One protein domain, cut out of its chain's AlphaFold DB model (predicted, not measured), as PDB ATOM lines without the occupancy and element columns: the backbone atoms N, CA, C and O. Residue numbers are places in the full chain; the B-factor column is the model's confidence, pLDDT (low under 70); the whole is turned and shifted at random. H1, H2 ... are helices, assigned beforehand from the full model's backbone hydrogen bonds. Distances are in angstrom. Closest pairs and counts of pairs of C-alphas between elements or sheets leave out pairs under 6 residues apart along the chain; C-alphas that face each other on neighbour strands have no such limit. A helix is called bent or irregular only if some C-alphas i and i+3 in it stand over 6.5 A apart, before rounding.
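Overview. This is residues 2 to 156 of the 218 residues of an uncharacterized protein of Candidatus Colwellbacteria bacterium CG_4_9_14_0_2_um_filter_50_12 (UniProt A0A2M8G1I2). Three long helices, H1, H2 and H7, run lengthwise in a flat slab with H2 in the middle; short H8 is wedged between H7b and the pair H1b and H2. These four, H1b, H2, H7b and H8, form an up-and-down bundle, each running against the one before, while short H3 to H6 gather at the other end of the slab. The printed part has 155 residues with eight named helices, H1 to H8 in chain order, and no named strand: all helix. It is loose, with a radius of gyration of the C-alphas of 20.1 A and spans of 61 by 37 by 16 A.

Along the chain. H1, residues 2 to 29, was assigned as one helix by its hydrogen bonds but is bent, C-alphas 10 and 13 being 7.1 A apart. Its arms are H1a, residues 2 to 10, from C-alpha 2 at (97.376, 161.352, 143.664), and H1b, residues 13 to 29, 24.1 A long. H2, residues 36 to 68, measures 46.5 A. H3 is residues 71 to 77, H4 83 to 88, H5 90 to 93 and H6 95 to 98. H7, residues 103 to 137, likewise assigned as one helix, is bent, C-alphas 112 and 115 being 6.6 A apart; its arms are H7a, 103 to 112, and H7b, 115 to 137, 33.1 A. H8, residues 146 to 156, ends at (124.100, 162.897, 136.192).

Arrangement. H1b and H2 form a hairpin, opposite ways at a shallow tilt of 4 degrees, closest at the C-alphas of Ala 27 and Leu 36, 6.1 A. H7b and H8 form another, at 20 degrees, closest at the C-alphas of Gly 124 and Met 155, 4.6 A. H1b and H7b are apart. Every O i to N i+4 pair is within hydrogen-bond range in H1a, H1b, H2, H3, H7a and H8, against 1 of 2 in H4 and 18 of 19 in H7b; H5 and H6 are too short for one.

Size, cuts and confidence. The C-alphas farthest apart, of Val 71 and Arg 140, are 63.1 A apart. Residues 136 to 141 stand free. The printed part has no cut, no link is long, and no printed residue is under pLDDT 70.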
ATOM      1  N   LEU A   2      96.759 162.129 144.759       73.94
ATOM      2  CA  LEU A   2      97.376 161.352 143.664       73.94
ATOM      3  C   LEU A   2      97.997 162.212 142.548       73.94
ATOM      4  O   LEU A   2      99.093 161.913 142.095       73.94
ATOM      5  N   THR A   3      97.353 163.318 142.164       79.94
ATOM      6  CA  THR A   3      97.873 164.266 141.161       79.94
ATOM      7  C   THR A   3      99.181 164.933 141.588       79.94
ATOM      8  O   THR A   3     100.106 165.042 140.792       79.94
ATOM      9  N   VAL A   4      99.291 165.321 142.861       84.19
ATOM     10  CA  VAL A   4     100.502 165.938 143.426       84.19
ATOM     11  C   VAL A   4     101.644 164.924 143.502       84.19
ATOM     12  O   VAL A   4     102.766 165.238 143.121       84.19
ATOM     13  N   LEU A   5     101.364 163.690 143.933       83.25
ATOM     14  CA  LEU A   5     102.368 162.620 143.976       83.25
ATOM     15  C   LEU A   5     102.858 162.241 142.574       83.25
ATOM     16  O   LEU A   5     104.060 162.095 142.374       83.25
ATOM     17  N   ALA A   6     101.953 162.141 141.596       80.19
ATOM     18  CA  ALA A   6     102.314 161.879 140.206       80.19
ATOM     19  C   ALA A   6     103.183 163.005 139.630       80.19
ATOM     20  O   ALA A   6     104.200 162.731 138.992       80.19
ATOM     21  N   PHE A   7     102.829 164.264 139.906       85.38
ATOM     22  CA  PHE A   7     103.631 165.415 139.501       85.38
ATOM     23  C   PHE A   7     105.042 165.352 140.100       85.38
ATOM     24  O   PHE A   7     106.020 165.465 139.364       85.38
ATOM     25  N   LEU A   8     105.154 165.094 141.408       85.56
ATOM     26  CA  LEU A   8     106.446 164.967 142.083       85.56
ATOM     27  C   LEU A   8     107.280 163.830 141.491       85.56
ATOM     28  O   LEU A   8     108.421 164.058 141.116       85.56
ATOM     29  N   VAL A   9     106.723 162.628 141.334       88.44
ATOM     30  CA  VAL A   9     107.467 161.493 140.759       88.44
ATOM     31  C   VAL A   9     107.931 161.789 139.331       88.44
ATOM     32  O   VAL A   9     109.030 161.387 138.959       88.44
ATOM     33  N   THR A  10     107.141 162.521 138.548       90.06
ATOM     34  CA  THR A  10     107.462 162.818 137.144       90.06
ATOM     35  C   THR A  10     108.545 163.890 137.006       90.06
ATOM     36  O   THR A  10     109.475 163.725 136.223       90.06
ATOM     37  N   TRP A  11     108.445 164.986 137.761       93.75
ATOM     38  CA  TRP A  11     109.301 166.160 137.558       93.75
ATOM     39  C   TRP A  11     110.514 166.218 138.481       93.75
ATOM     40  O   TRP A  11     111.508 166.857 138.132       93.75
ATOM     41  N   LEU A  12     110.467 165.554 139.640       94.31
ATOM     42  CA  LEU A  12     111.548 165.600 140.625       94.31
ATOM     43  C   LEU A  12     112.913 165.164 140.057       94.31
ATOM     44  O   LEU A  12     113.877 165.874 140.340       94.31
ATOM     45  N   PRO A  13     113.031 164.109 139.219       94.50
ATOM     46  CA  PRO A  13     114.308 163.755 138.595       94.50
ATOM     47  C   PRO A  13     114.886 164.858 137.736       94.50
ATOM     48  O   PRO A  13     116.042 165.235 137.919       94.50
ATOM     49  N   THR A  14     114.071 165.419 136.851       93.88
ATOM     50  CA  THR A  14     114.495 166.484 135.948       93.88
ATOM     51  C   THR A  14     114.955 167.703 136.740       93.88
ATOM     52  O   THR A  14     116.062 168.192 136.529       93.88
ATOM     53  N   VAL A  15     114.150 168.163 137.702       96.25
ATOM     54  CA  VAL A  15     114.479 169.340 138.521       96.25
ATOM     55  C   VAL A  15     115.751 169.109 139.338       96.25
ATOM     56  O   VAL A  15     116.630 169.970 139.352       96.25
ATOM     57  N   TYR A  16     115.874 167.951 139.989       97.44
ATOM     58  CA  TYR A  16     117.040 167.624 140.803       97.44
ATOM     59  C   TYR A  16     118.323 167.573 139.967       97.44
ATOM     60  O   TYR A  16     119.324 168.183 140.342       97.44
ATOM     61  N   LEU A  17     118.298 166.878 138.828       96.56
ATOM     62  CA  LEU A  17     119.474 166.707 137.978       96.56
ATOM     63  C   LEU A  17     119.929 168.028 137.346       96.56
ATOM     64  O   LEU A  17     121.123 168.321 137.345       96.56
ATOM     65  N   TRP A  18     118.996 168.876 136.900       97.06
ATOM     66  CA  TRP A  18     119.334 170.228 136.444       97.06
ATOM     67  C   TRP A  18     119.912 171.090 137.567       97.06
ATOM     68  O   TRP A  18     120.901 171.787 137.351       97.06
ATOM     69  N   ALA A  19     119.354 171.016 138.778       97.88
ATOM     70  CA  ALA A  19     119.905 171.727 139.928       97.88
ATOM     71  C   ALA A  19     121.327 171.241 140.265       97.88
ATOM     72  O   ALA A  19     122.222 172.063 140.463       97.88
ATOM     73  N   ALA A  20     121.564 169.926 140.269       98.00
ATOM     74  CA  ALA A  20     122.885 169.342 140.488       98.00
ATOM     75  C   ALA A  20     123.888 169.786 139.408       98.00
ATOM     76  O   ALA A  20     125.008 170.173 139.742       98.00
ATOM     77  N   PHE A  21     123.471 169.812 138.139       98.12
ATOM     78  CA  PHE A  21     124.285 170.290 137.024       98.12
ATOM     79  C   PHE A  21     124.648 171.774 137.159       98.12
ATOM     80  O   PHE A  21     125.816 172.143 137.003       98.12
ATOM     81  N   ILE A  22     123.675 172.626 137.491       98.12
ATOM     82  CA  ILE A  22     123.898 174.061 137.711       98.12
ATOM     83  C   ILE A  22     124.870 174.267 138.876       98.12
ATOM     84  O   ILE A  22     125.839 175.010 138.739       98.12
ATOM     85  N   LEU A  23     124.669 173.571 139.999       98.12
ATOM     86  CA  LEU A  23     125.557 173.661 141.161       98.12
ATOM     87  C   LEU A  23     126.975 173.172 140.847       98.12
ATOM     88  O   LEU A  23     127.938 173.818 141.257       98.12
ATOM     89  N   ALA A  24     127.120 172.076 140.098       97.69
ATOM     90  CA  ALA A  24     128.419 171.574 139.657       97.69
ATOM     91  C   ALA A  24     129.129 172.575 138.734       97.69
ATOM     92  O   ALA A  24     130.323 172.828 138.896       97.69
ATOM     93  N   SER A  25     128.382 173.189 137.812       97.81
ATOM     94  CA  SER A  25     128.894 174.206 136.891       97.81
ATOM     95  C   SER A  25     129.345 175.459 137.637       97.81
ATOM     96  O   SER A  25     130.456 175.936 137.417       97.81
ATOM     97  N   ILE A  26     128.535 175.956 138.578       97.56
ATOM     98  CA  ILE A  26     128.906 177.088 139.435       97.56
ATOM     99  C   ILE A  26     130.158 176.735 140.237       97.56
ATOM    100  O   ILE A  26     131.137 177.469 140.153       97.56
ATOM    101  N   ALA A  27     130.170 175.603 140.950       96.75
ATOM    102  CA  ALA A  27     131.315 175.172 141.757       96.75
ATOM    103  C   ALA A  27     132.612 175.075 140.937       96.75
ATOM    104  O   ALA A  27     133.677 175.418 141.443       96.75
ATOM    105  N   TYR A  28     132.523 174.661 139.671       96.44
ATOM    106  CA  TYR A  28     133.658 174.637 138.750       96.44
ATOM    107  C   TYR A  28     134.112 176.039 138.306       96.44
ATOM    108  O   TYR A  28     135.315 176.308 138.236       96.44
ATOM    109  N   LEU A  29     133.177 176.952 138.028       96.06
ATOM    110  CA  LEU A  29     133.490 178.330 137.628       96.06
ATOM    111  C   LEU A  29     134.123 179.148 138.759       96.06
ATOM    112  O   LEU A  29     134.972 179.993 138.491       96.06
ATOM    113  N   ILE A  30     133.746 178.891 140.016       96.12
ATOM    114  CA  ILE A  30     134.320 179.560 141.196       96.12
ATOM    115  C   ILE A  30     135.289 178.663 141.978       96.12
ATOM    116  O   ILE A  30     135.472 178.858 143.182       96.12
ATOM    117  N   ARG A  31     135.922 177.690 141.308       94.44
ATOM    118  CA  ARG A  31     136.833 176.714 141.937       94.44
ATOM    119  C   ARG A  31     138.058 177.332 142.615       94.44
ATOM    120  O   ARG A  31     138.583 176.752 143.557       94.44
ATOM    121  N   ASP A  32     138.449 178.541 142.219       91.75
ATOM    122  CA  ASP A  32     139.516 179.297 142.891       91.75
ATOM    123  C   ASP A  32     139.111 179.748 144.307       91.75
ATOM    124  O   ASP A  32     139.958 180.009 145.158       91.75
ATOM    125  N   LYS A  33     137.800 179.844 144.572       94.75
ATOM    126  CA  LYS A  33     137.223 180.256 145.864       94.75
ATOM    127  C   LYS A  33     136.617 179.088 146.638       94.75
ATOM    128  O   LYS A  33     136.524 179.149 147.863       94.75
ATOM    129  N   LEU A  34     136.168 178.043 145.942       92.69
ATOM    130  CA  LEU A  34     135.531 176.872 146.534       92.69
ATOM    131  C   LEU A  34     136.320 175.600 146.210       92.69
ATOM    132  O   LEU A  34     136.559 175.327 145.039       92.69
ATOM    133  N   PRO A  35     136.639 174.749 147.202       95.12
ATOM    134  CA  PRO A  35     137.367 173.511 146.954       95.12
ATOM    135  C   PRO A  35     136.502 172.538 146.142       95.12
ATOM    136  O   PRO A  35     135.672 171.816 146.713       95.12
ATOM    137  N   LEU A  36     136.706 172.510 144.818       96.31
ATOM    138  CA  LEU A  36     135.918 171.733 143.853       96.31
ATOM    139  C   LEU A  36     135.765 170.282 144.305       96.31
ATOM    140  O   LEU A  36     134.656 169.761 144.380       96.31
ATOM    141  N   ARG A  37     136.862 169.667 144.749       96.75
ATOM    142  CA  ARG A  37     136.883 168.295 145.258       96.75
ATOM    143  C   ARG A  37     135.878 168.035 146.381       96.75
ATOM    144  O   ARG A  37     135.217 166.996 146.392       96.75
ATOM    145  N   ARG A  38     135.770 168.946 147.356       96.94
ATOM    146  CA  ARG A  38     134.845 168.790 148.492       96.94
ATOM    147  C   ARG A  38     133.401 168.914 148.016       96.94
ATOM    148  O   ARG A  38     132.573 168.090 148.393       96.94
ATOM    149  N   TRP A  39     133.119 169.903 147.172       96.44
ATOM    150  CA  TRP A  39     131.782 170.136 146.633       96.44
ATOM    151  C   TRP A  39     131.314 169.004 145.721       96.44
ATOM    152  O   TRP A  39     130.207 168.504 145.907       96.44
ATOM    153  N   SER A  40     132.171 168.514 144.825       97.69
ATOM    154  CA  SER A  40     131.860 167.362 143.979       97.69
ATOM    155  C   SER A  40     131.556 166.115 144.810       97.69
ATOM    156  O   SER A  40     130.603 165.414 144.501       97.69
ATOM    157  N   LYS A  41     132.273 165.857 145.916       98.19
ATOM    158  CA  LYS A  41     131.946 164.739 146.827       98.19
ATOM    159  C   LYS A  41     130.587 164.895 147.506       98.19
ATOM    160  O   LYS A  41     129.859 163.913 147.618       98.19
ATOM    161  N   ILE A  42     130.243 166.107 147.948       98.31
ATOM    162  CA  ILE A  42     128.925 166.395 148.534       98.31
ATOM    163  C   ILE A  42     127.830 166.161 147.492       98.31
ATOM    164  O   ILE A  42     126.831 165.512 147.796       98.31
ATOM    165  N   LEU A  43     128.030 166.634 146.260       98.19
ATOM    166  CA  LEU A  43     127.084 166.425 145.169       98.19
ATOM    167  C   LEU A  43     126.977 164.945 144.787       98.19
ATOM    168  O   LEU A  43     125.864 164.459 144.668       98.19
ATOM    169  N   ILE A  44     128.080 164.191 144.713       98.69
ATOM    170  CA  ILE A  44     128.053 162.732 144.488       98.69
ATOM    171  C   ILE A  44     127.240 162.028 145.578       98.69
ATOM    172  O   ILE A  44     126.386 161.195 145.270       98.69
ATOM    173  N   ALA A  45     127.482 162.357 146.850       98.62
ATOM    174  CA  ALA A  45     126.745 161.771 147.967       98.62
ATOM    175  C   ALA A  45     125.253 162.131 147.901       98.62
ATOM    176  O   ALA A  45     124.403 161.252 148.040       98.62
ATOM    177  N   SER A  46     124.940 163.396 147.608       98.44
ATOM    178  CA  SER A  46     123.572 163.876 147.396       98.44
ATOM    179  C   SER A  46     122.893 163.144 146.238       98.44
ATOM    180  O   SER A  46     121.770 162.680 146.396       98.44
ATOM    181  N   THR A  47     123.573 162.971 145.103       98.50
ATOM    182  CA  THR A  47     123.027 162.309 143.908       98.50
ATOM    183  C   THR A  47     122.841 160.814 144.138       98.50
ATOM    184  O   THR A  47     121.829 160.250 143.734       98.50
ATOM    185  N   THR A  48     123.757 160.178 144.870       98.62
ATOM    186  CA  THR A  48     123.602 158.786 145.317       98.62
ATOM    187  C   THR A  48     122.367 158.642 146.202       98.62
ATOM    188  O   THR A  48     121.515 157.792 145.946       98.62
ATOM    189  N   PHE A  49     122.243 159.496 147.223       98.50
ATOM    190  CA  PHE A  49     121.086 159.494 148.113       98.50
ATOM    191  C   PHE A  49     119.791 159.745 147.339       98.50
ATOM    192  O   PHE A  49     118.823 159.015 147.529       98.50
ATOM    193  N   TYR A  50     119.794 160.722 146.432       97.88
ATOM    194  CA  TYR A  50     118.667 161.042 145.569       97.88
ATOM    195  C   TYR A  50     118.200 159.821 144.769       97.88
ATOM    196  O   TYR A  50     117.018 159.493 144.820       97.88
ATOM    197  N   TYR A  51     119.107 159.107 144.093       97.75
ATOM    198  CA  TYR A  51     118.751 157.917 143.316       97.75
ATOM    199  C   TYR A  51     118.073 156.839 144.169       97.75
ATOM    200  O   TYR A  51     117.044 156.290 143.770       97.75
ATOM    201  N   LEU A  52     118.616 156.561 145.356       98.25
ATOM    202  CA  LEU A  52     118.070 155.550 146.264       98.25
ATOM    203  C   LEU A  52     116.729 155.991 146.868       98.25
ATOM    204  O   LEU A  52     115.767 155.222 146.885       98.25
ATOM    205  N   ALA A  53     116.644 157.242 147.325       97.31
ATOM    206  CA  ALA A  53     115.433 157.810 147.906       97.31
ATOM    207  C   ALA A  53     114.306 157.908 146.871       97.31
ATOM    208  O   ALA A  53     113.161 157.581 147.181       97.31
ATOM    209  N   TYR A  54     114.619 158.298 145.634       96.44
ATOM    210  CA  TYR A  54     113.654 158.354 144.542       96.44
ATOM    211  C   TYR A  54     113.156 156.958 144.157       96.44
ATOM    212  O   TYR A  54     111.950 156.772 144.018       96.44
ATOM    213  N   ALA A  55     114.039 155.958 144.051       96.75
ATOM    214  CA  ALA A  55     113.625 154.581 143.769       96.75
ATOM    215  C   ALA A  55     112.698 154.020 144.866       96.75
ATOM    216  O   ALA A  55     111.680 153.383 144.566       96.75
ATOM    217  N   ALA A  56     113.001 154.309 146.136       96.44
ATOM    218  CA  ALA A  56     112.143 153.954 147.261       96.44
ATOM    219  C   ALA A  56     110.794 154.693 147.208       96.44
ATOM    220  O   ALA A  56     109.744 154.060 147.324       96.44
ATOM    221  N   LEU A  57     110.801 156.008 146.965       95.00
ATOM    222  CA  LEU A  57     109.585 156.811 146.826       95.00
ATOM    223  C   LEU A  57     108.706 156.302 145.677       95.00
ATOM    224  O   LEU A  57     107.506 156.117 145.868       95.00
ATOM    225  N   ALA A  58     109.292 156.024 144.512       94.50
ATOM    226  CA  ALA A  58     108.588 155.482 143.354       94.50
ATOM    227  C   ALA A  58     107.968 154.111 143.664       94.50
ATOM    228  O   ALA A  58     106.807 153.879 143.333       94.50
ATOM    229  N   THR A  59     108.690 153.246 144.384       95.38
ATOM    230  CA  THR A  59     108.172 151.953 144.868       95.38
ATOM    231  C   THR A  59     106.944 152.142 145.769       95.38
ATOM    232  O   THR A  59     105.921 151.481 145.586       95.38
ATOM    233  N   VAL A  60     107.013 153.077 146.722       93.81
ATOM    234  CA  VAL A  60     105.907 153.377 147.646       93.81
ATOM    235  C   VAL A  60     104.706 153.960 146.901       93.81
ATOM    236  O   VAL A  60     103.571 153.529 147.112       93.81
ATOM    237  N   VAL A  61     104.932 154.912 145.996       92.44
ATOM    238  CA  VAL A  61     103.864 155.499 145.176       92.44
ATOM    239  C   VAL A  61     103.211 154.424 144.306       92.44
ATOM    240  O   VAL A  61     101.983 154.349 144.264       92.44
ATOM    241  N   GLN A  62     104.000 153.539 143.691       92.25
ATOM    242  CA  GLN A  62     103.491 152.423 142.895       92.25
ATOM    243  C   GLN A  62     102.600 151.484 143.719       92.25
ATOM    244  O   GLN A  62     101.523 151.105 143.255       92.25
ATOM    245  N   TYR A  63     103.006 151.162 144.952       93.25
ATOM    246  CA  TYR A  63     102.201 150.371 145.887       93.25
ATOM    247  C   TYR A  63     100.832 151.018 146.140       93.25
ATOM    248  O   TYR A  63      99.801 150.355 146.019       93.25
ATOM    249  N   TYR A  64     100.795 152.318 146.451       91.31
ATOM    250  CA  TYR A  64      99.532 153.012 146.726       91.31
ATOM    251  C   TYR A  64      98.649 153.160 145.485       91.31
ATOM    252  O   TYR A  64      97.428 153.036 145.600       91.31
ATOM    253  N   ILE A  65      99.244 153.370 144.308       89.44
ATOM    254  CA  ILE A  65      98.509 153.390 143.037       89.44
ATOM    255  C   ILE A  65      97.850 152.030 142.793       89.44
ATOM    256  O   ILE A  65      96.657 151.980 142.506       89.44
ATOM    257  N   TRP A  66      98.582 150.924 142.958       92.00
ATOM    258  CA  TRP A  66      98.017 149.586 142.757       92.00
ATOM    259  C   TRP A  66      96.991 149.195 143.811       92.00
ATOM    260  O   TRP A  66      96.001 148.542 143.496       92.00
ATOM    261  N   LYS A  67      97.173 149.641 145.052       90.06
ATOM    262  CA  LYS A  67      96.182 149.435 146.107       90.06
ATOM    263  C   LYS A  67      94.861 150.164 145.814       90.06
ATOM    264  O   LYS A  67      93.809 149.673 146.209       90.06
ATOM    265  N   GLY A  68      94.909 151.323 145.151       85.62
ATOM    266  CA  GLY A  68      93.733 152.146 144.836       85.62
ATOM    267  C   GLY A  68      93.126 151.940 143.441       85.62
ATOM    268  O   GLY A  68      92.027 152.424 143.192       85.62
ATOM    269  N   GLY A  69      93.812 151.248 142.526       79.12
ATOM    270  CA  GLY A  69      93.483 151.196 141.094       79.12
ATOM    271  C   GLY A  69      92.474 150.121 140.660       79.12
ATOM    272  O   GLY A  69      92.463 149.752 139.485       79.12
ATOM    273  N   GLY A  70      91.667 149.576 141.575       82.12
ATOM    274  CA  GLY A  70      90.642 148.562 141.283       82.12
ATOM    275  C   GLY A  70      91.118 147.102 141.360       82.12
ATOM    276  O   GLY A  70      92.245 146.807 141.750       82.12
ATOM    277  N   VAL A  71      90.232 146.165 140.994       82.00
ATOM    278  CA  VAL A  71      90.405 144.710 141.218       82.00
ATOM    279  C   VAL A  71      91.667 144.150 140.551       82.00
ATOM    280  O   VAL A  71      92.386 143.364 141.162       82.00
ATOM    281  N   LEU A  72      91.974 144.583 139.325       83.00
ATOM    282  CA  LEU A  72      93.140 144.103 138.571       83.00
ATOM    283  C   LEU A  72      94.468 144.486 139.234       83.00
ATOM    284  O   LEU A  72      95.337 143.639 139.427       83.00
ATOM    285  N   THR A  73      94.632 145.752 139.610       85.31
ATOM    286  CA  THR A  73      95.891 146.237 140.196       85.31
ATOM    287  C   THR A  73      96.063 145.777 141.645       85.31
ATOM    288  O   THR A  73      97.175 145.441 142.052       85.31
ATOM    289  N   ALA A  74      94.963 145.633 142.389       85.38
ATOM    290  CA  ALA A  74      94.968 144.976 143.692       85.38
ATOM    291  C   ALA A  74      95.333 143.482 143.590       85.38
ATOM    292  O   ALA A  74      95.997 142.951 144.485       85.38
ATOM    293  N   GLY A  75      94.945 142.813 142.498       86.44
ATOM    294  CA  GLY A  75      95.361 141.446 142.179       86.44
ATOM    295  C   GLY A  75      96.878 141.325 142.006       86.44
ATOM    296  O   GLY A  75      97.490 140.470 142.640       86.44
ATOM    297  N   LEU A  76      97.495 142.242 141.252       89.38
ATOM    298  CA  LEU A  76      98.956 142.293 141.052       89.38
ATOM    299  C   LEU A  76      99.740 142.533 142.351       89.38
ATOM    300  O   LEU A  76     100.860 142.058 142.519       89.38
ATOM    301  N   LEU A  77      99.159 143.277 143.290       91.19
ATOM    302  CA  LEU A  77      99.776 143.544 144.589       91.19
ATOM    303  C   LEU A  77      99.762 142.328 145.522       91.19
ATOM    304  O   LEU A  77     100.500 142.313 146.502       91.19
ATOM    305  N   ASN A  78      98.906 141.346 145.242       90.62
ATOM    306  CA  ASN A  78      98.791 140.116 146.017       90.62
ATOM    307  C   ASN A  78      99.281 138.880 145.253       90.62
ATOM    308  O   ASN A  78      99.178 137.769 145.781       90.62
ATOM    309  N   SER A  79      99.790 139.052 144.031       91.25
ATOM    310  CA  SER A  79     100.278 137.950 143.215       91.25
ATOM    311  C   SER A  79     101.747 137.638 143.517       91.25
ATOM    312  O   SER A  79     102.581 138.556 143.530       91.25
ATOM    313  N   PRO A  80     102.097 136.351 143.688       93.56
ATOM    314  CA  PRO A  80     103.491 135.936 143.673       93.56
ATOM    315  C   PRO A  80     104.116 136.203 142.300       93.56
ATOM    316  O   PRO A  80     103.426 136.450 141.308       93.56
ATOM    317  N   LEU A  81     105.444 136.154 142.243       90.62
ATOM    318  CA  LEU A  81     106.162 136.206 140.977       90.62
ATOM    319  C   LEU A  81     105.842 134.952 140.151       90.62
ATOM    320  O   LEU A  81     105.812 133.851 140.697       90.62
ATOM    321  N   ASP A  82     105.635 135.108 138.844       91.12
ATOM    322  CA  ASP A  82     105.338 133.991 137.943       91.12
ATOM    323  C   ASP A  82     106.453 132.921 138.000       91.12
ATOM    324  O   ASP A  82     107.628 133.272 137.837       91.12
ATOM    325  N   PRO A  83     106.132 131.628 138.211       89.88
ATOM    326  CA  PRO A  83     107.123 130.551 138.281       89.88
ATOM    327  C   PRO A  83     108.057 130.463 137.064       89.88
ATOM    328  O   PRO A  83     109.233 130.127 137.217       89.88
ATOM    329  N   SER A  84     107.572 130.801 135.866       90.56
ATOM    330  CA  SER A  84     108.391 130.828 134.645       90.56
ATOM    331  C   SER A  84     109.481 131.902 134.714       90.56
ATOM    332  O   SER A  84     110.623 131.660 134.322       90.56
ATOM    333  N   VAL A  85     109.166 133.062 135.298       87.56
ATOM    334  CA  VAL A  85     110.123 134.151 135.537       87.56
ATOM    335  C   VAL A  85     111.054 133.800 136.696       87.56
ATOM    336  O   VAL A  85     112.247 134.110 136.646       87.56
ATOM    337  N   GLN A  86     110.554 133.120 137.732       87.81
ATOM    338  CA  GLN A  86     111.392 132.643 138.837       87.81
ATOM    339  C   GLN A  86     112.510 131.717 138.331       87.81
ATOM    340  O   GLN A  86     113.657 131.878 138.740       87.81
ATOM    341  N   ALA A  87     112.207 130.805 137.403       85.31
ATOM    342  CA  ALA A  87     113.174 129.832 136.889       85.31
ATOM    343  C   ALA A  87     114.397 130.469 136.196       85.31
ATOM    344  O   ALA A  87     115.484 129.893 136.223       85.31
ATOM    345  N   ILE A  88     114.233 131.652 135.596       87.00
ATOM    346  CA  ILE A  88     115.272 132.316 134.787       87.00
ATOM    347  C   ILE A  88     115.890 133.550 135.456       87.00
ATOM    348  O   ILE A  88     116.874 134.091 134.953       87.00
ATOM    349  N   THR A  89     115.345 134.018 136.583       86.62
ATOM    350  CA  THR A  89     115.811 135.244 137.250       86.62
ATOM    351  C   THR A  89     116.471 134.968 138.597       86.62
ATOM    352  O   THR A  89     116.193 133.986 139.280       86.62
ATOM    353  N   PHE A  90     117.327 135.899 139.038       87.25
ATOM    354  CA  PHE A  90     117.908 135.873 140.386       87.25
ATOM    355  C   PHE A  90     116.839 135.791 141.492       87.25
ATOM    356  O   PHE A  90     117.076 135.179 142.530       87.25
ATOM    357  N   TRP A  91     115.647 136.346 141.252       84.75
ATOM    358  CA  TRP A  91     114.537 136.355 142.205       84.75
ATOM    359  C   TRP A  91     114.020 134.960 142.558       84.75
ATOM    360  O   TRP A  91     113.613 134.758 143.698       84.75
ATOM    361  N   GLY A  92     114.112 133.979 141.653       84.12
ATOM    362  CA  GLY A  92     113.741 132.592 141.961       84.12
ATOM    363  C   GLY A  92     114.638 131.925 143.004       84.12
ATOM    364  O   GLY A  92     114.220 130.979 143.664       84.12
ATOM    365  N   LYS A  93     115.849 132.455 143.231       89.81
ATOM    366  CA  LYS A  93     116.737 132.004 144.317       89.81
ATOM    367  C   LYS A  93     116.318 132.540 145.690       89.81
ATOM    368  O   LYS A  93     116.859 132.100 146.701       89.81
ATOM    369  N   LEU A  94     115.368 133.477 145.739       91.56
ATOM    370  CA  LEU A  94     114.831 134.084 146.957       91.56
ATOM    371  C   LEU A  94     113.343 133.716 147.106       91.56
ATOM    372  O   LEU A  94     112.472 134.583 146.973       91.56
ATOM    373  N   PRO A  95     113.016 132.441 147.399       85.81
ATOM    374  CA  PRO A  95     111.634 131.950 147.391       85.81
ATOM    375  C   PRO A  95     110.742 132.665 148.411       85.81
ATOM    376  O   PRO A  95     109.545 132.813 148.182       85.81
ATOM    377  N   PHE A  96     111.317 133.177 149.504       89.81
ATOM    378  CA  PHE A  96     110.592 133.966 150.502       89.81
ATOM    379  C   PHE A  96     110.068 135.303 149.954       89.81
ATOM    380  O   PHE A  96     109.061 135.799 150.445       89.81
ATOM    381  N   ILE A  97     110.721 135.876 148.936       89.00
ATOM    382  CA  ILE A  97     110.249 137.082 148.238       89.00
ATOM    383  C   ILE A  97     109.346 136.669 147.082       89.00
ATOM    384  O   ILE A  97     108.224 137.163 146.976       89.00
ATOM    385  N   ALA A  98     109.819 135.748 146.241       89.19
ATOM    386  CA  ALA A  98     109.155 135.380 144.996       89.19
ATOM    387  C   ALA A  98     107.767 134.754 145.214       89.19
ATOM    388  O   ALA A  98     106.835 135.091 144.488       89.19
ATOM    389  N   ASN A  99     107.597 133.933 146.254       91.94
ATOM    390  CA  ASN A  99     106.314 133.297 146.581       91.94
ATOM    391  C   ASN A  99     105.444 134.133 147.534       91.94
ATOM    392  O   ASN A  99     104.356 133.706 147.918       91.94
ATOM    393  N   SER A 100     105.910 135.316 147.946       92.62
ATOM    394  CA  SER A 100     105.122 136.213 148.790       92.62
ATOM    395  C   SER A 100     104.057 136.950 147.979       92.62
ATOM    396  O   SER A 100     104.199 137.148 146.774       92.62
ATOM    397  N   LYS A 101     103.026 137.458 148.664       92.56
ATOM    398  CA  LYS A 101     101.995 138.317 148.056       92.56
ATOM    399  C   LYS A 101     102.584 139.537 147.339       92.56
ATOM    400  O   LYS A 101     102.028 139.978 146.349       92.56
ATOM    401  N   LEU A 102     103.716 140.055 147.822       92.38
ATOM    402  CA  LEU A 102     104.395 141.224 147.256       92.38
ATOM    403  C   LEU A 102     105.473 140.850 146.227       92.38
ATOM    404  O   LEU A 102     106.174 141.740 145.746       92.38
ATOM    405  N   GLY A 103     105.626 139.567 145.887       92.50
ATOM    406  CA  GLY A 103     106.698 139.083 145.018       92.50
ATOM    407  C   GLY A 103     106.709 139.782 143.662       92.50
ATOM    408  O   GLY A 103     107.757 140.269 143.229       92.50
ATOM    409  N   TYR A 104     105.536 139.932 143.040       93.62
ATOM    410  CA  TYR A 104     105.410 140.659 141.779       93.62
ATOM    411  C   TYR A 104     105.757 142.150 141.915       93.62
ATOM    412  O   TYR A 104     106.494 142.688 141.089       93.62
ATOM    413  N   LEU A 105     105.295 142.822 142.975       94.81
ATOM    414  CA  LEU A 105     105.603 144.238 143.209       94.81
ATOM    415  C   LEU A 105     107.101 144.476 143.413       94.81
ATOM    416  O   LEU A 105     107.634 145.456 142.889       94.81
ATOM    417  N   VAL A 106     107.773 143.612 144.177       93.88
ATOM    418  CA  VAL A 106     109.219 143.711 144.417       93.88
ATOM    419  C   VAL A 106     109.977 143.523 143.110       93.88
ATOM    420  O   VAL A 106     110.822 144.352 142.781       93.88
ATOM    421  N   PHE A 107     109.628 142.498 142.330       94.19
ATOM    422  CA  PHE A 107     110.216 142.264 141.013       94.19
ATOM    423  C   PHE A 107     110.021 143.461 140.071       94.19
ATOM    424  O   PHE A 107     110.987 143.968 139.495       94.19
ATOM    425  N   TYR A 108     108.783 143.955 139.965       93.88
ATOM    426  CA  TYR A 108     108.431 145.104 139.134       93.88
ATOM    427  C   TYR A 108     109.215 146.353 139.546       93.88
ATOM    428  O   TYR A 108     109.855 147.000 138.716       93.88
ATOM    429  N   SER A 109     109.201 146.671 140.841       95.38
ATOM    430  CA  SER A 109     109.841 147.870 141.381       95.38
ATOM    431  C   SER A 109     111.359 147.792 141.246       95.38
ATOM    432  O   SER A 109     112.004 148.797 140.943       95.38
ATOM    433  N   TRP A 110     111.939 146.600 141.405       94.75
ATOM    434  CA  TRP A 110     113.364 146.382 141.190       94.75
ATOM    435  C   TRP A 110     113.784 146.705 139.759       94.75
ATOM    436  O   TRP A 110     114.680 147.523 139.551       94.75
ATOM    437  N   GLY A 111     113.123 146.094 138.773       92.50
ATOM    438  CA  GLY A 111     113.444 146.314 137.364       92.50
ATOM    439  C   GLY A 111     113.164 147.747 136.916       92.50
ATOM    440  O   GLY A 111     113.951 148.326 136.168       92.50
ATOM    441  N   ARG A 112     112.063 148.341 137.392       92.62
ATOM    442  CA  ARG A 112     111.608 149.653 136.926       92.62
ATOM    443  C   ARG A 112     112.303 150.832 137.604       92.62
ATOM    444  O   ARG A 112     112.549 151.828 136.933       92.62
ATOM    445  N   PHE A 113     112.591 150.743 138.901       95.06
ATOM    446  CA  PHE A 113     113.068 151.886 139.692       95.06
ATOM    447  C   PHE A 113     114.494 151.688 140.207       95.06
ATOM    448  O   PHE A 113     115.339 152.567 140.044       95.06
ATOM    449  N   TRP A 114     114.786 150.531 140.804       97.31
ATOM    450  CA  TRP A 114     116.082 150.293 141.445       97.31
ATOM    451  C   TRP A 114     117.199 150.047 140.441       97.31
ATOM    452  O   TRP A 114     118.296 150.575 140.615       97.31
ATOM    453  N   LEU A 115     116.934 149.292 139.376       95.31
ATOM    454  CA  LEU A 115     117.959 148.943 138.400       95.31
ATOM    455  C   LEU A 115     118.558 150.190 137.737       95.31
ATOM    456  O   LEU A 115     119.776 150.319 137.689       95.31
ATOM    457  N   GLY A 116     117.730 151.147 137.305       94.62
ATOM    458  CA  GLY A 116     118.213 152.407 136.726       94.62
ATOM    459  C   GLY A 116     119.033 153.248 137.714       94.62
ATOM    460  O   GLY A 116     120.085 153.777 137.351       94.62
ATOM    461  N   ALA A 117     118.600 153.319 138.978       96.75
ATOM    462  CA  ALA A 117     119.327 154.009 140.044       96.75
ATOM    463  C   ALA A 117     120.712 153.382 140.289       96.75
ATOM    464  O   ALA A 117     121.729 154.080 140.284       96.75
ATOM    465  N   LEU A 118     120.764 152.056 140.445       98.00
ATOM    466  CA  LEU A 118     122.004 151.316 140.679       98.00
ATOM    467  C   LEU A 118     122.946 151.379 139.475       98.00
ATOM    468  O   LEU A 118     124.144 151.582 139.661       98.00
ATOM    469  N   LEU A 119     122.422 151.262 138.251       97.00
ATOM    470  CA  LEU A 119     123.221 151.394 137.032       97.00
ATOM    471  C   LEU A 119     123.805 152.803 136.891       97.00
ATOM    472  O   LEU A 119     124.970 152.932 136.537       97.00
ATOM    473  N   SER A 120     123.057 153.851 137.238       97.44
ATOM    474  CA  SER A 120     123.561 155.234 137.191       97.44
ATOM    475  C   SER A 120     124.704 155.467 138.190       97.44
ATOM    476  O   SER A 120     125.720 156.077 137.853       97.44
ATOM    477  N   ILE A 121     124.589 154.915 139.404       98.50
ATOM    478  CA  ILE A 121     125.675 154.924 140.401       98.50
ATOM    479  C   ILE A 121     126.878 154.117 139.888       98.50
ATOM    480  O   ILE A 121     128.020 154.572 139.995       98.50
ATOM    481  N   ALA A 122     126.637 152.944 139.296       98.19
ATOM    482  CA  ALA A 122     127.685 152.100 138.731       98.19
ATOM    483  C   ALA A 122     128.422 152.790 137.571       98.19
ATOM    484  O   ALA A 122     129.650 152.751 137.541       98.19
ATOM    485  N   CYS A 123     127.716 153.485 136.672       97.75
ATOM    486  CA  CYS A 123     128.312 154.314 135.620       97.75
ATOM    487  C   CYS A 123     129.258 155.367 136.210       97.75
ATOM    488  O   CYS A 123     130.397 155.492 135.755       97.75
ATOM    489  N   GLY A 124     128.829 156.058 137.270       98.31
ATOM    490  CA  GLY A 124     129.680 156.971 138.034       98.31
ATOM    491  C   GLY A 124     130.953 156.303 138.552       98.31
ATOM    492  O   GLY A 124     132.054 156.794 138.313       98.31
ATOM    493  N   LEU A 125     130.821 155.152 139.218       98.38
ATOM    494  CA  LEU A 125     131.953 154.413 139.783       98.38
ATOM    495  C   LEU A 125     132.927 153.905 138.709       98.38
ATOM    496  O   LEU A 125     134.142 154.017 138.872       98.38
ATOM    497  N   VAL A 126     132.411 153.369 137.602       98.12
ATOM    498  CA  VAL A 126     133.224 152.930 136.459       98.12
ATOM    499  C   VAL A 126     133.987 154.115 135.878       98.12
ATOM    500  O   VAL A 126     135.197 154.030 135.670       98.12
ATOM    501  N   PHE A 127     133.316 155.249 135.678       97.88
ATOM    502  CA  PHE A 127     133.963 156.449 135.165       97.88
ATOM    503  C   PHE A 127     135.009 157.001 136.146       97.88
ATOM    504  O   PHE A 127     136.102 157.373 135.726       97.88
ATOM    505  N   TRP A 128     134.748 156.952 137.456       98.12
ATOM    506  CA  TRP A 128     135.734 157.279 138.492       98.12
ATOM    507  C   TRP A 128     136.995 156.412 138.388       98.12
ATOM    508  O   TRP A 128     138.108 156.943 138.437       98.12
ATOM    509  N   LEU A 129     136.842 155.093 138.217       98.25
ATOM    510  CA  LEU A 129     137.970 154.171 138.041       98.25
ATOM    511  C   LEU A 129     138.790 154.528 136.797       98.25
ATOM    512  O   LEU A 129     140.020 154.593 136.878       98.25
ATOM    513  N   ILE A 130     138.116 154.817 135.679       96.75
ATOM    514  CA  ILE A 130     138.756 155.243 134.428       96.75
ATOM    515  C   ILE A 130     139.541 156.540 134.651       96.75
ATOM    516  O   ILE A 130     140.742 156.581 134.381       96.75
ATOM    517  N   LEU A 131     138.910 157.583 135.198       96.44
ATOM    518  CA  LEU A 131     139.554 158.882 135.417       96.44
ATOM    519  C   LEU A 131     140.718 158.792 136.407       96.44
ATOM    520  O   LEU A 131     141.755 159.415 136.192       96.44
ATOM    521  N   LYS A 132     140.598 157.985 137.465       96.25
ATOM    522  CA  LYS A 132     141.694 157.751 138.415       96.25
ATOM    523  C   LYS A 132     142.864 157.019 137.751       96.25
ATOM    524  O   LYS A 132     144.020 157.372 137.992       96.25
ATOM    525  N   GLY A 133     142.570 156.037 136.898       96.38
ATOM    526  CA  GLY A 133     143.564 155.353 136.073       96.38
ATOM    527  C   GLY A 133     144.281 156.314 135.123       96.38
ATOM    528  O   GLY A 133     145.511 156.325 135.077       96.38
ATOM    529  N   LEU A 134     143.535 157.176 134.429       93.88
ATOM    530  CA  LEU A 134     144.087 158.191 133.528       93.88
ATOM    531  C   LEU A 134     144.930 159.229 134.276       93.88
ATOM    532  O   LEU A 134     146.055 159.508 133.860       93.88
ATOM    533  N   LYS A 135     144.447 159.736 135.418       94.31
ATOM    534  CA  LYS A 135     145.175 160.706 136.249       94.31
ATOM    535  C   LYS A 135     146.523 160.163 136.714       94.31
ATOM    536  O   LYS A 135     147.505 160.894 136.682       94.31
ATOM    537  N   LYS A 136     146.600 158.873 137.070       92.75
ATOM    538  CA  LYS A 136     147.866 158.227 137.459       92.75
ATOM    539  C   LYS A 136     148.926 158.279 136.348       92.75
ATOM    540  O   LYS A 136     150.107 158.382 136.652       92.75
ATOM    541  N   HIS A 137     148.520 158.202 135.080       90.00
ATOM    542  CA  HIS A 137     149.447 158.207 133.941       90.00
ATOM    543  C   HIS A 137     149.705 159.613 133.389       90.00
ATOM    544  O   HIS A 137     150.759 159.863 132.806       90.00
ATOM    545  N   ARG A 138     148.739 160.525 133.525       86.00
ATOM    546  CA  ARG A 138     148.786 161.864 132.935       86.00
ATOM    547  C   ARG A 138     148.201 162.918 133.874       86.00
ATOM    548  O   ARG A 138     147.199 163.553 133.563       86.00
ATOM    549  N   GLU A 139     148.866 163.138 135.003       84.25
ATOM    550  CA  GLU A 139     148.414 164.079 136.041       84.25
ATOM    551  C   GLU A 139     148.199 165.508 135.514       84.25
ATOM    552  O   GLU A 139     147.283 166.193 135.950       84.25
ATOM    553  N   ARG A 140     148.965 165.922 134.496       83.06
ATOM    554  CA  ARG A 140     148.896 167.260 133.885       83.06
ATOM    555  C   ARG A 140     147.555 167.612 133.223       83.06
ATOM    556  O   ARG A 140     147.317 168.788 132.990       83.06
ATOM    557  N   PHE A 141     146.706 166.630 132.897       85.19
ATOM    558  CA  PHE A 141     145.367 166.887 132.335       85.19
ATOM    559  C   PHE A 141     144.276 167.023 133.403       85.19
ATOM    560  O   PHE A 141     143.116 167.217 133.049       85.19
ATOM    561  N   PHE A 142     144.631 166.885 134.685       91.88
ATOM    562  CA  PHE A 142     143.678 166.869 135.785       91.88
ATOM    563  C   PHE A 142     143.992 167.950 136.811       91.88
ATOM    564  O   PHE A 142     145.027 167.904 137.477       91.88
ATOM    565  N   GLU A 143     143.044 168.852 137.026       92.31
ATOM    566  CA  GLU A 143     143.044 169.724 138.200       92.31
ATOM    567  C   GLU A 143     142.503 168.987 139.446       92.31
ATOM    568  O   GLU A 143     141.999 167.851 139.384       92.31
ATOM    569  N   ASP A 144     142.650 169.600 140.626       93.56
ATOM    570  CA  ASP A 144     142.085 169.034 141.852       93.56
ATOM    571  C   ASP A 144     140.550 169.030 141.794       93.56
ATOM    572  O   ASP A 144     139.909 170.024 141.466       93.56
ATOM    573  N   GLY A 145     139.947 167.884 142.112       95.75
ATOM    574  CA  GLY A 145     138.497 167.691 142.053       95.75
ATOM    575  C   GLY A 145     137.917 167.328 140.683       95.75
ATOM    576  O   GLY A 145     136.745 166.965 140.630       95.75
ATOM    577  N   GLU A 146     138.684 167.345 139.585       96.31
ATOM    578  CA  GLU A 146     138.138 167.004 138.254       96.31
ATOM    579  C   GLU A 146     137.751 165.529 138.109       96.31
ATOM    580  O   GLU A 146     136.813 165.197 137.385       96.31
ATOM    581  N   VAL A 147     138.428 164.633 138.834       97.69
ATOM    582  CA  VAL A 147     138.052 163.213 138.885       97.69
ATOM    583  C   VAL A 147     136.672 163.064 139.526       97.69
ATOM    584  O   VAL A 147     135.809 162.353 139.006       97.69
ATOM    585  N   GLU A 148     136.435 163.756 140.640       98.38
ATOM    586  CA  GLU A 148     135.139 163.779 141.309       98.38
ATOM    587  C   GLU A 148     134.070 164.502 140.467       98.38
ATOM    588  O   GLU A 148     132.945 164.016 140.374       98.38
ATOM    589  N   LEU A 149     134.401 165.600 139.782       98.31
ATOM    590  CA  LEU A 149     133.476 166.270 138.862       98.31
ATOM    591  C   LEU A 149     133.059 165.353 137.704       98.31
ATOM    592  O   LEU A 149     131.874 165.257 137.396       98.31
ATOM    593  N   GLY A 150     134.008 164.638 137.100       98.12
ATOM    594  CA  GLY A 150     133.720 163.657 136.055       98.12
ATOM    595  C   GLY A 150     132.861 162.499 136.547       98.12
ATOM    596  O   GLY A 150     131.930 162.087 135.859       98.12
ATOM    597  N   THR A 151     133.110 162.026 137.767       98.56
ATOM    598  CA  THR A 151     132.274 161.010 138.428       98.56
ATOM    599  C   THR A 151     130.833 161.496 138.579       98.56
ATOM    600  O   THR A 151     129.900 160.793 138.196       98.56
ATOM    601  N   LEU A 152     130.652 162.721 139.085       98.62
ATOM    602  CA  LEU A 152     129.339 163.348 139.213       98.62
ATOM    603  C   LEU A 152     128.656 163.503 137.850       98.62
ATOM    604  O   LEU A 152     127.484 163.178 137.720       98.62
ATOM    605  N   ALA A 153     129.384 163.953 136.829       98.44
ATOM    606  CA  ALA A 153     128.870 164.104 135.471       98.44
ATOM    607  C   ALA A 153     128.382 162.780 134.869       98.44
ATOM    608  O   ALA A 153     127.291 162.733 134.308       98.44
ATOM    609  N   ALA A 154     129.136 161.695 135.055       98.44
ATOM    610  CA  ALA A 154     128.723 160.358 134.642       98.44
ATOM    611  C   ALA A 154     127.462 159.881 135.381       98.44
ATOM    612  O   ALA A 154     126.575 159.295 134.759       98.44
ATOM    613  N   MET A 155     127.352 160.162 136.685       98.38
ATOM    614  CA  MET A 155     126.134 159.873 137.447       98.38
ATOM    615  C   MET A 155     124.947 160.697 136.952       98.38
ATOM    616  O   MET A 155     123.875 160.139 136.782       98.38
ATOM    617  N   MET A 156     125.138 161.994 136.696       98.00
ATOM    618  CA  MET A 156     124.100 162.897 136.192       98.00
ATOM    619  C   MET A 156     123.614 162.494 134.799       98.00
ATOM    620  O   MET A 156     122.414 162.562 134.539       98.00
TER     621      MET A 156